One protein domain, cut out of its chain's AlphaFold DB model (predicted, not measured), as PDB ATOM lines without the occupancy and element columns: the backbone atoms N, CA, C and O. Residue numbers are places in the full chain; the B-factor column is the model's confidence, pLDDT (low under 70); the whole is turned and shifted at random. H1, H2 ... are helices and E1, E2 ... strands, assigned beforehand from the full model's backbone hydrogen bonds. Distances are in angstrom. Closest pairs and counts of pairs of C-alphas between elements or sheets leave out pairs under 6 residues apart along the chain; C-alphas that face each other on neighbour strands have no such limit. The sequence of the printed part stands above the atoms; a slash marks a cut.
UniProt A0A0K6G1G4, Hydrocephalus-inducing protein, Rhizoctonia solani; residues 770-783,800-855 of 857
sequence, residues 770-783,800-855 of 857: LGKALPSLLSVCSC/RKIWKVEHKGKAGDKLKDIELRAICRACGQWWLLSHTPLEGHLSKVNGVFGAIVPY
ATOM      1  N   LEU A 770     161.410 134.984 116.579       90.00
ATOM      2  CA  LEU A 770     160.747 136.292 116.480       90.00
ATOM      3  C   LEU A 770     160.744 136.868 115.050       90.00
ATOM      4  O   LEU A 770     160.902 138.072 114.852       90.00
ATOM      5  N   GLY A 771     160.630 136.002 114.036       85.69
ATOM      6  CA  GLY A 771     160.576 136.406 112.631       85.69
ATOM      7  C   GLY A 771     161.931 136.753 112.004       85.69
ATOM      8  O   GLY A 771     161.989 137.057 110.813       85.69
ATOM      9  N   LYS A 772     163.046 136.653 112.739       87.44
ATOM     10  CA  LYS A 772     164.397 136.899 112.208       87.44
ATOM     11  C   LYS A 772     165.112 135.590 111.907       87.44
ATOM     12  O   LYS A 772     165.099 134.679 112.726       87.44
ATOM     13  N   ALA A 773     165.757 135.498 110.745       86.81
ATOM     14  CA  ALA A 773     166.580 134.340 110.416       86.81
ATOM     15  C   ALA A 773     167.751 134.219 111.404       86.81
ATOM     16  O   ALA A 773     168.380 135.220 111.756       86.81
ATOM     17  N   LEU A 774     168.049 132.993 111.832       88.25
ATOM     18  CA  LEU A 774     169.245 132.728 112.628       88.25
ATOM     19  C   LEU A 774     170.513 133.055 111.822       88.25
ATOM     20  O   LEU A 774     170.552 132.798 110.615       88.25
ATOM     21  N   PRO A 775     171.574 133.569 112.469       89.12
ATOM     22  CA  PRO A 775     172.855 133.743 111.801       89.12
ATOM     23  C   PRO A 775     173.408 132.385 111.354       89.12
ATOM     24  O   PRO A 775     173.101 131.341 111.940       89.12
ATOM     25  N   SER A 776     174.254 132.388 110.322       89.31
ATOM     26  CA  SER A 776     174.901 131.158 109.867       89.31
ATOM     27  C   SER A 776     175.702 130.534 111.010       89.31
ATOM     28  O   SER A 776     176.607 131.143 111.577       89.31
ATOM     29  N   LEU A 777     175.390 129.287 111.361       87.69
ATOM     30  CA  LEU A 777     176.088 128.599 112.446       87.69
ATOM     31  C   LEU A 777     177.583 128.428 112.150       87.69
ATOM     32  O   LEU A 777     178.400 128.403 113.068       87.69
ATOM     33  N   LEU A 778     177.946 128.341 110.868       85.50
ATOM     34  CA  LEU A 778     179.336 128.250 110.431       85.50
ATOM     35  C   LEU A 778     180.097 129.565 110.616       85.50
ATOM     36  O   LEU A 778     181.298 129.515 110.857       85.50
ATOM     37  N   SER A 779     179.419 130.716 110.537       88.88
ATOM     38  CA  SER A 779     180.062 132.015 110.750       88.88
ATOM     39  C   SER A 779     180.206 132.362 112.230       88.88
ATOM     40  O   SER A 779     181.109 133.105 112.592       88.88
ATOM     41  N   VAL A 780     179.322 131.841 113.089       91.62
ATOM     42  CA  VAL A 780     179.298 132.177 114.523       91.62
ATOM     43  C   VAL A 780     180.076 131.169 115.378       91.62
ATOM     44  O   VAL A 780     180.751 131.558 116.327       91.62
ATOM     45  N   CYS A 781     180.012 129.871 115.061       91.94
ATOM     46  CA  CYS A 781     180.607 128.822 115.886       91.94
ATOM     47  C   CYS A 781     181.831 128.170 115.226       91.94
ATOM     48  O   CYS A 781     181.705 127.370 114.290       91.94
ATOM     49  N   SER A 782     183.011 128.404 115.802       92.75
ATOM     50  CA  SER A 782     184.303 127.890 115.325       92.75
ATOM     51  C   SER A 782     184.620 126.445 115.735       92.75
ATOM     52  O   SER A 782     185.675 125.931 115.364       92.75
ATOM     53  N   CYS A 783     183.736 125.749 116.468       89.94
ATOM     54  CA  CYS A 783     184.046 124.395 116.935       89.94
ATOM     55  C   CYS A 783     184.332 123.440 115.763       89.94
ATOM     56  O   CYS A 783     183.631 123.441 114.747       89.94
ATOM     57  N   ARG A 800     175.504 117.110 111.439       74.00
ATOM     58  CA  ARG A 800     175.454 118.518 110.988       74.00
ATOM     59  C   ARG A 800     175.423 119.451 112.204       74.00
ATOM     60  O   ARG A 800     174.703 119.199 113.164       74.00
ATOM     61  N   LYS A 801     176.210 120.534 112.170       84.69
ATOM     62  CA  LYS A 801     176.067 121.623 113.144       84.69
ATOM     63  C   LYS A 801     174.658 122.193 112.965       84.69
ATOM     64  O   LYS A 801     174.339 122.667 111.879       84.69
ATOM     65  N   ILE A 802     173.836 122.133 114.009       89.25
ATOM     66  CA  ILE A 802     172.463 122.652 114.009       89.25
ATOM     67  C   ILE A 802     172.286 123.545 115.241       89.25
ATOM     68  O   ILE A 802     172.855 123.274 116.307       89.25
ATOM     69  N   TRP A 803     171.516 124.619 115.083       92.75
ATOM     70  CA  TRP A 803     171.092 125.473 116.184       92.75
ATOM     71  C   TRP A 803     170.044 124.757 117.050       92.75
ATOM     72  O   TRP A 803     169.101 124.164 116.538       92.75
ATOM     73  N   LYS A 804     170.191 124.820 118.372       93.88
ATOM     74  CA  LYS A 804     169.099 124.621 119.331       93.88
ATOM     75  C   LYS A 804     168.777 125.991 119.902       93.88
ATOM     76  O   LYS A 804     169.658 126.609 120.488       93.88
ATOM     77  N   VAL A 805     167.554 126.465 119.734       94.69
ATOM     78  CA  VAL A 805     167.135 127.746 120.315       94.69
ATOM     79  C   VAL A 805     166.305 127.490 121.564       94.69
ATOM     80  O   VAL A 805     165.348 126.717 121.527       94.69
ATOM     81  N   GLU A 806     166.688 128.126 122.664       95.50
ATOM     82  CA  GLU A 806     165.947 128.164 123.923       95.50
ATOM     83  C   GLU A 806     165.360 129.565 124.118       95.50
ATOM     84  O   GLU A 806     166.005 130.571 123.808       95.50
ATOM     85  N   HIS A 807     164.126 129.635 124.615       94.88
ATOM     86  CA  HIS A 807     163.423 130.890 124.865       94.88
ATOM     87  C   HIS A 807     162.571 130.786 126.130       94.88
ATOM     88  O   HIS A 807     162.129 129.699 126.505       94.88
ATOM     89  N   LYS A 808     162.303 131.932 126.762       93.50
ATOM     90  CA  LYS A 808     161.371 132.041 127.902       93.50
ATOM     91  C   LYS A 808     160.012 132.649 127.538       93.50
ATOM     92  O   LYS A 808     159.176 132.809 128.418       93.50
ATOM     93  N   GLY A 809     159.794 132.974 126.261       93.00
ATOM     94  CA  GLY A 809     158.577 133.647 125.805       93.00
ATOM     95  C   GLY A 809     157.308 132.795 125.935       93.00
ATOM     96  O   GLY A 809     157.283 131.636 125.506       93.00
ATOM     97  N   LYS A 810     156.257 133.403 126.481       94.81
ATOM     98  CA  LYS A 810     154.873 132.924 126.567       94.81
ATOM     99  C   LYS A 810     153.968 133.747 125.644       94.81
ATOM    100  O   LYS A 810     154.335 134.825 125.184       94.81
ATOM    101  N   ALA A 811     152.783 133.218 125.342       94.88
ATOM    102  CA  ALA A 811     151.784 133.964 124.581       94.88
ATOM    103  C   ALA A 811     151.423 135.263 125.322       94.88
ATOM    104  O   ALA A 811     151.165 135.223 126.522       94.88
ATOM    105  N   GLY A 812     151.415 136.384 124.607       95.31
ATOM    106  CA  GLY A 812     151.184 137.722 125.148       95.31
ATOM    107  C   GLY A 812     152.445 138.448 125.628       95.31
ATOM    108  O   GLY A 812     152.389 139.663 125.812       95.31
ATOM    109  N   ASP A 813     153.586 137.765 125.781       96.88
ATOM    110  CA  ASP A 813     154.822 138.419 126.223       96.88
ATOM    111  C   ASP A 813     155.279 139.469 125.207       96.88
ATOM    112  O   ASP A 813     155.249 139.247 123.990       96.88
ATOM    113  N   LYS A 814     155.758 140.611 125.709       96.56
ATOM    114  CA  LYS A 814     156.339 141.661 124.870       96.56
ATOM    115  C   LYS A 814     157.633 141.152 124.250       96.56
ATOM    116  O   LYS A 814     158.500 140.637 124.949       96.56
ATOM    117  N   LEU A 815     157.807 141.354 122.945       94.88
ATOM    118  CA  LEU A 815     158.940 140.780 122.206       94.88
ATOM    119  C   LEU A 815     160.301 141.254 122.731       94.88
ATOM    120  O   LEU A 815     161.250 140.475 122.763       94.88
ATOM    121  N   LYS A 816     160.390 142.507 123.192       93.75
ATOM    122  CA  LYS A 816     161.600 143.058 123.817       93.75
ATOM    123  C   LYS A 816     162.029 142.328 125.096       93.75
ATOM    124  O   LYS A 816     163.226 142.273 125.358       93.75
ATOM    125  N   ASP A 817     161.092 141.721 125.822       94.81
ATOM    126  CA  ASP A 817     161.341 141.068 127.112       94.81
ATOM    127  C   ASP A 817     161.683 139.568 126.953       94.81
ATOM    128  O   ASP A 817     162.041 138.894 127.919       94.81
ATOM    129  N   ILE A 818     161.609 139.023 125.729       94.62
ATOM    130  CA  ILE A 818     161.873 137.605 125.459       94.62
ATOM    131  C   ILE A 818     163.377 137.355 125.344       94.62
ATOM    132  O   ILE A 818     164.020 137.728 124.367       94.62
ATOM    133  N   GLU A 819     163.936 136.638 126.317       94.69
ATOM    134  CA  GLU A 819     165.321 136.171 126.267       94.69
ATOM    135  C   GLU A 819     165.462 134.992 125.284       94.69
ATOM    136  O   GLU A 819     164.794 133.964 125.436       94.69
ATOM    137  N   LEU A 820     166.350 135.136 124.294       94.44
ATOM    138  CA  LEU A 820     166.631 134.137 123.261       94.44
ATOM    139  C   LEU A 820     168.073 133.646 123.333       94.44
ATOM    140  O   LEU A 820     169.011 134.430 123.171       94.44
ATOM    141  N   ARG A 821     168.261 132.336 123.475       95.50
ATOM    142  CA  ARG A 821     169.584 131.705 123.481       95.50
ATOM    143  C   ARG A 821     169.703 130.743 122.311       95.50
ATOM    144  O   ARG A 821     168.950 129.780 122.224       95.50
ATOM    145  N   ALA A 822     170.655 130.983 121.418       95.50
ATOM    146  CA  ALA A 822     171.017 130.037 120.371       95.50
ATOM    147  C   ALA A 822     172.198 129.189 120.846       95.50
ATOM    148  O   ALA A 822     173.210 129.730 121.270       95.50
ATOM    149  N   ILE A 823     172.080 127.867 120.775       95.31
ATOM    150  CA  ILE A 823     173.057 126.903 121.286       95.31
ATOM    151  C   ILE A 823     173.526 126.028 120.124       95.31
ATOM    152  O   ILE A 823     172.717 125.437 119.408       95.31
ATOM    153  N   CYS A 824     174.835 125.915 119.918       93.50
ATOM    154  CA  CYS A 824     175.385 124.974 118.951       93.50
ATOM    155  C   CYS A 824     175.277 123.557 119.519       93.50
ATOM    156  O   CYS A 824     176.000 123.218 120.457       93.50
ATOM    157  N   ARG A 825     174.447 122.688 118.921       90.25
ATOM    158  CA  ARG A 825     174.291 121.302 119.406       90.25
ATOM    159  C   ARG A 825     175.597 120.495 119.434       90.25
ATOM    160  O   ARG A 825     175.702 119.562 120.213       90.25
ATOM    161  N   ALA A 826     176.586 120.850 118.609       86.19
ATOM    162  CA  ALA A 826     177.836 120.095 118.498       86.19
ATOM    163  C   ALA A 826     178.835 120.361 119.640       86.19
ATOM    164  O   ALA A 826     179.584 119.463 120.013       86.19
ATOM    165  N   CYS A 827     178.887 121.587 120.171       90.31
ATOM    166  CA  CYS A 827     179.860 121.964 121.207       90.31
ATOM    167  C   CYS A 827     179.237 122.539 122.481       90.31
ATOM    168  O   CYS A 827     179.964 122.788 123.437       90.31
ATOM    169  N   GLY A 828     177.926 122.788 122.495       92.00
ATOM    170  CA  GLY A 828     177.212 123.369 123.633       92.00
ATOM    171  C   GLY A 828     177.459 124.865 123.852       92.00
ATOM    172  O   GLY A 828     176.818 125.450 124.721       92.00
ATOM    173  N   GLN A 829     178.339 125.508 123.073       94.25
ATOM    174  CA  GLN A 829     178.492 126.963 123.117       94.25
ATOM    175  C   GLN A 829     177.163 127.633 122.780       94.25
ATOM    176  O   GLN A 829     176.428 127.164 121.904       94.25
ATOM    177  N   TRP A 830     176.869 128.722 123.480       95.12
ATOM    178  CA  TRP A 830     175.626 129.455 123.332       95.12
ATOM    179  C   TRP A 830     175.881 130.947 123.151       95.12
ATOM    180  O   TRP A 830     176.895 131.482 123.595       95.12
ATOM    181  N   TRP A 831     174.937 131.603 122.488       95.00
ATOM    182  CA  TRP A 831     174.940 133.031 122.210       95.00
ATOM    183  C   TRP A 831     173.573 133.597 122.569       95.00
ATOM    184  O   TRP A 831     172.541 133.018 122.216       95.00
ATOM    185  N   LEU A 832     173.569 134.734 123.258       93.00
ATOM    186  CA  LEU A 832     172.361 135.530 123.412       93.00
ATOM    187  C   LEU A 832     172.079 136.199 122.064       93.00
ATOM    188  O   LEU A 832     172.926 136.927 121.544       93.00
ATOM    189  N   LEU A 833     170.921 135.922 121.466       89.25
ATOM    190  CA  LEU A 833     170.555 136.570 120.213       89.25
ATOM    191  C   LEU A 833     170.142 138.004 120.526       89.25
ATOM    192  O   LEU A 833     169.111 138.227 121.152       89.25
ATOM    193  N   SER A 834     170.942 138.977 120.091       77.31
ATOM    194  CA  SER A 834     170.577 140.383 120.220       77.31
ATOM    195  C   SER A 834     169.384 140.677 119.311       77.31
ATOM    196  O   SER A 834     169.530 140.845 118.095       77.31
ATOM    197  N   HIS A 835     168.185 140.766 119.871       75.62
ATOM    198  CA  HIS A 835     167.105 141.472 119.206       75.62
ATOM    199  C   HIS A 835     167.230 142.947 119.574       75.62
ATOM    200  O   HIS A 835     167.063 143.330 120.725       75.62
ATOM    201  N   THR A 836     167.507 143.803 118.580       74.06
ATOM    202  CA  THR A 836     167.116 145.222 118.667       74.06
ATOM    203  C   THR A 836     165.697 145.249 119.225       74.06
ATOM    204  O   THR A 836     164.908 144.470 118.678       74.06
ATOM    205  N   PRO A 837     165.385 146.037 120.273       74.88
ATOM    206  CA  PRO A 837     164.105 145.972 120.972       74.88
ATOM    207  C   PRO A 837     162.976 145.972 119.946       74.88
ATOM    208  O   PRO A 837     162.731 146.962 119.262       74.88
ATOM    209  N   LEU A 838     162.392 144.790 119.747       85.81
ATOM    210  CA  LEU A 838     161.264 144.607 118.859       85.81
ATOM    211  C   LEU A 838     160.051 144.986 119.688       85.81
ATOM    212  O   LEU A 838     159.804 144.399 120.744       85.81
ATOM    213  N   GLU A 839     159.331 145.997 119.235       92.88
ATOM    214  CA  GLU A 839     158.019 146.299 119.780       92.88
ATOM    215  C   GLU A 839     157.009 145.274 119.274       92.88
ATOM    216  O   GLU A 839     157.186 144.694 118.202       92.88
ATOM    217  N   GLY A 840     155.970 145.024 120.068       95.19
ATOM    218  CA  GLY A 840     154.961 144.014 119.775       95.19
ATOM    219  C   GLY A 840     154.906 142.893 120.806       95.19
ATOM    220  O   GLY A 840     155.485 142.993 121.892       95.19
ATOM    221  N   HIS A 841     154.195 141.822 120.464       97.06
ATOM    222  CA  HIS A 841     153.943 140.701 121.367       97.06
ATOM    223  C   HIS A 841     154.034 139.343 120.660       97.06
ATOM    224  O   HIS A 841     153.867 139.226 119.442       97.06
ATOM    225  N   LEU A 842     154.320 138.302 121.441       96.94
ATOM    226  CA  LEU A 842     154.348 136.921 120.973       96.94
ATOM    227  C   LEU A 842     152.934 136.334 120.959       96.94
ATOM    228  O   LEU A 842     152.212 136.404 121.948       96.94
ATOM    229  N   SER A 843     152.558 135.686 119.865       96.50
ATOM    230  CA  SER A 843     151.337 134.892 119.745       96.50
ATOM    231  C   SER A 843     151.688 133.407 119.679       96.50
ATOM    232  O   SER A 843     152.696 133.021 119.077       96.50
ATOM    233  N   LYS A 844     150.872 132.559 120.311       95.56
ATOM    234  CA  LYS A 844     151.033 131.101 120.279       95.56
ATOM    235  C   LYS A 844     149.690 130.431 120.037       95.56
ATOM    236  O   LYS A 844     148.766 130.609 120.826       95.56
ATOM    237  N   VAL A 845     149.615 129.598 119.006       92.56
ATOM    238  CA  VAL A 845     148.420 128.814 118.673       92.56
ATOM    239  C   VAL A 845     148.861 127.397 118.337       92.56
ATOM    240  O   VAL A 845     149.723 127.213 117.488       92.56
ATOM    241  N   ASN A 846     148.324 126.388 119.026       90.00
ATOM    242  CA  ASN A 846     148.641 124.969 118.787       90.00
ATOM    243  C   ASN A 846     150.151 124.646 118.742       90.00
ATOM    244  O   ASN A 846     150.608 123.837 117.943       90.00
ATOM    245  N   GLY A 847     150.952 125.310 119.583       89.25
ATOM    246  CA  GLY A 847     152.412 125.127 119.608       89.25
ATOM    247  C   GLY A 847     153.178 125.904 118.532       89.25
ATOM    248  O   GLY A 847     154.398 126.016 118.632       89.25
ATOM    249  N   VAL A 848     152.478 126.498 117.568       90.88
ATOM    250  CA  VAL A 848     153.038 127.397 116.562       90.88
ATOM    251  C   VAL A 848     153.203 128.790 117.162       90.88
ATOM    252  O   VAL A 848     152.310 129.282 117.852       90.88
ATOM    253  N   PHE A 849     154.345 129.425 116.901       94.81
ATOM    254  CA  PHE A 849     154.670 130.759 117.401       94.81
ATOM    255  C   PHE A 849     154.699 131.786 116.272       94.81
ATOM    256  O   PHE A 849     155.269 131.543 115.208       94.81
ATOM    257  N   GLY A 850     154.093 132.939 116.534       95.88
ATOM    258  CA  GLY A 850     154.090 134.102 115.659       95.88
ATOM    259  C   GLY A 850     154.456 135.351 116.453       95.88
ATOM    260  O   GLY A 850     154.230 135.408 117.660       95.88
ATOM    261  N   ALA A 851     155.032 136.350 115.800       96.44
ATOM    262  CA  ALA A 851     155.298 137.652 116.402       96.44
ATOM    263  C   ALA A 851     154.431 138.706 115.710       96.44
ATOM    264  O   ALA A 851     154.496 138.833 114.489       96.44
ATOM    265  N   ILE A 852     153.629 139.448 116.476       97.00
ATOM    266  CA  ILE A 852     152.907 140.619 115.965       97.00
ATOM    267  C   ILE A 852     153.738 141.841 116.304       97.00
ATOM    268  O   ILE A 852     153.969 142.111 117.484       97.00
ATOM    269  N   VAL A 853     154.160 142.576 115.282       96.38
ATOM    270  CA  VAL A 853     154.925 143.817 115.426       96.38
ATOM    271  C   VAL A 853     154.189 144.967 114.738       96.38
ATOM    272  O   VAL A 853     153.567 144.739 113.698       96.38
ATOM    273  N   PRO A 854     154.255 146.200 115.265       96.56
ATOM    274  CA  PRO A 854     153.832 147.360 114.494       96.56
ATOM    275  C   PRO A 854     154.715 147.472 113.245       96.56
ATOM    276  O   PRO A 854     155.924 147.223 113.294       96.56
ATOM    277  N   TYR A 855     154.104 147.787 112.104       94.94
ATOM    278  CA  TYR A 855     154.833 147.905 110.844       94.94
ATOM    279  C   TYR A 855     155.744 149.142 110.847       94.94
ATOM    280  O   TYR A 855     156.906 149.068 110.442       94.94
TER     281      TYR A 855
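What this domain is: This is residues 770 to 783 and 800 to 855 of the 857 residues of the protein "Hydrocephalus-inducing protein" of Rhizoctonia solani (UniProt A0A0K6G1G4). A strand hairpin, E4 and E5, stands crosswise beyond one end of a three-stranded sheet, E1 E2 E3; short helix H1 is at the other end. The printed part has 70 residues, under half in named elements: H1 E1 E2 E3 E4 E5, mostly strand, both sheets antiparallel. It is only just compact, close to loose: radius of gyration of the C-alphas 13.2 A, spans 37 by 26 by 17 A.

How they stand to each other: H1, residues 777 to 780, only grazes the sheet of E1, 803 to 807, E2, 820 to 824, and E3, 830 to 832. This is a meander, each strand antiparallel to its predecessor; find N 804 and O 823, 2.8 A, and N 822 and O 831, 2.9 A. Hairpin E4, 841 to 845, and E5, 848 to 854, has N 843 and O 850 at 2.8 A.

Where its parts are: Find H1's C-alpha 777 at (176.088, 128.599, 112.446). E5 runs 20.1 A to C-alpha 854 at (153.832, 147.360, 114.494).

The domain as a whole: Residues 784 to 799 are cut out; C-alphas 783 and 800 are 12.0 A apart. E1 to E2 is a long link. No printed residue is under 70 in pLDDT.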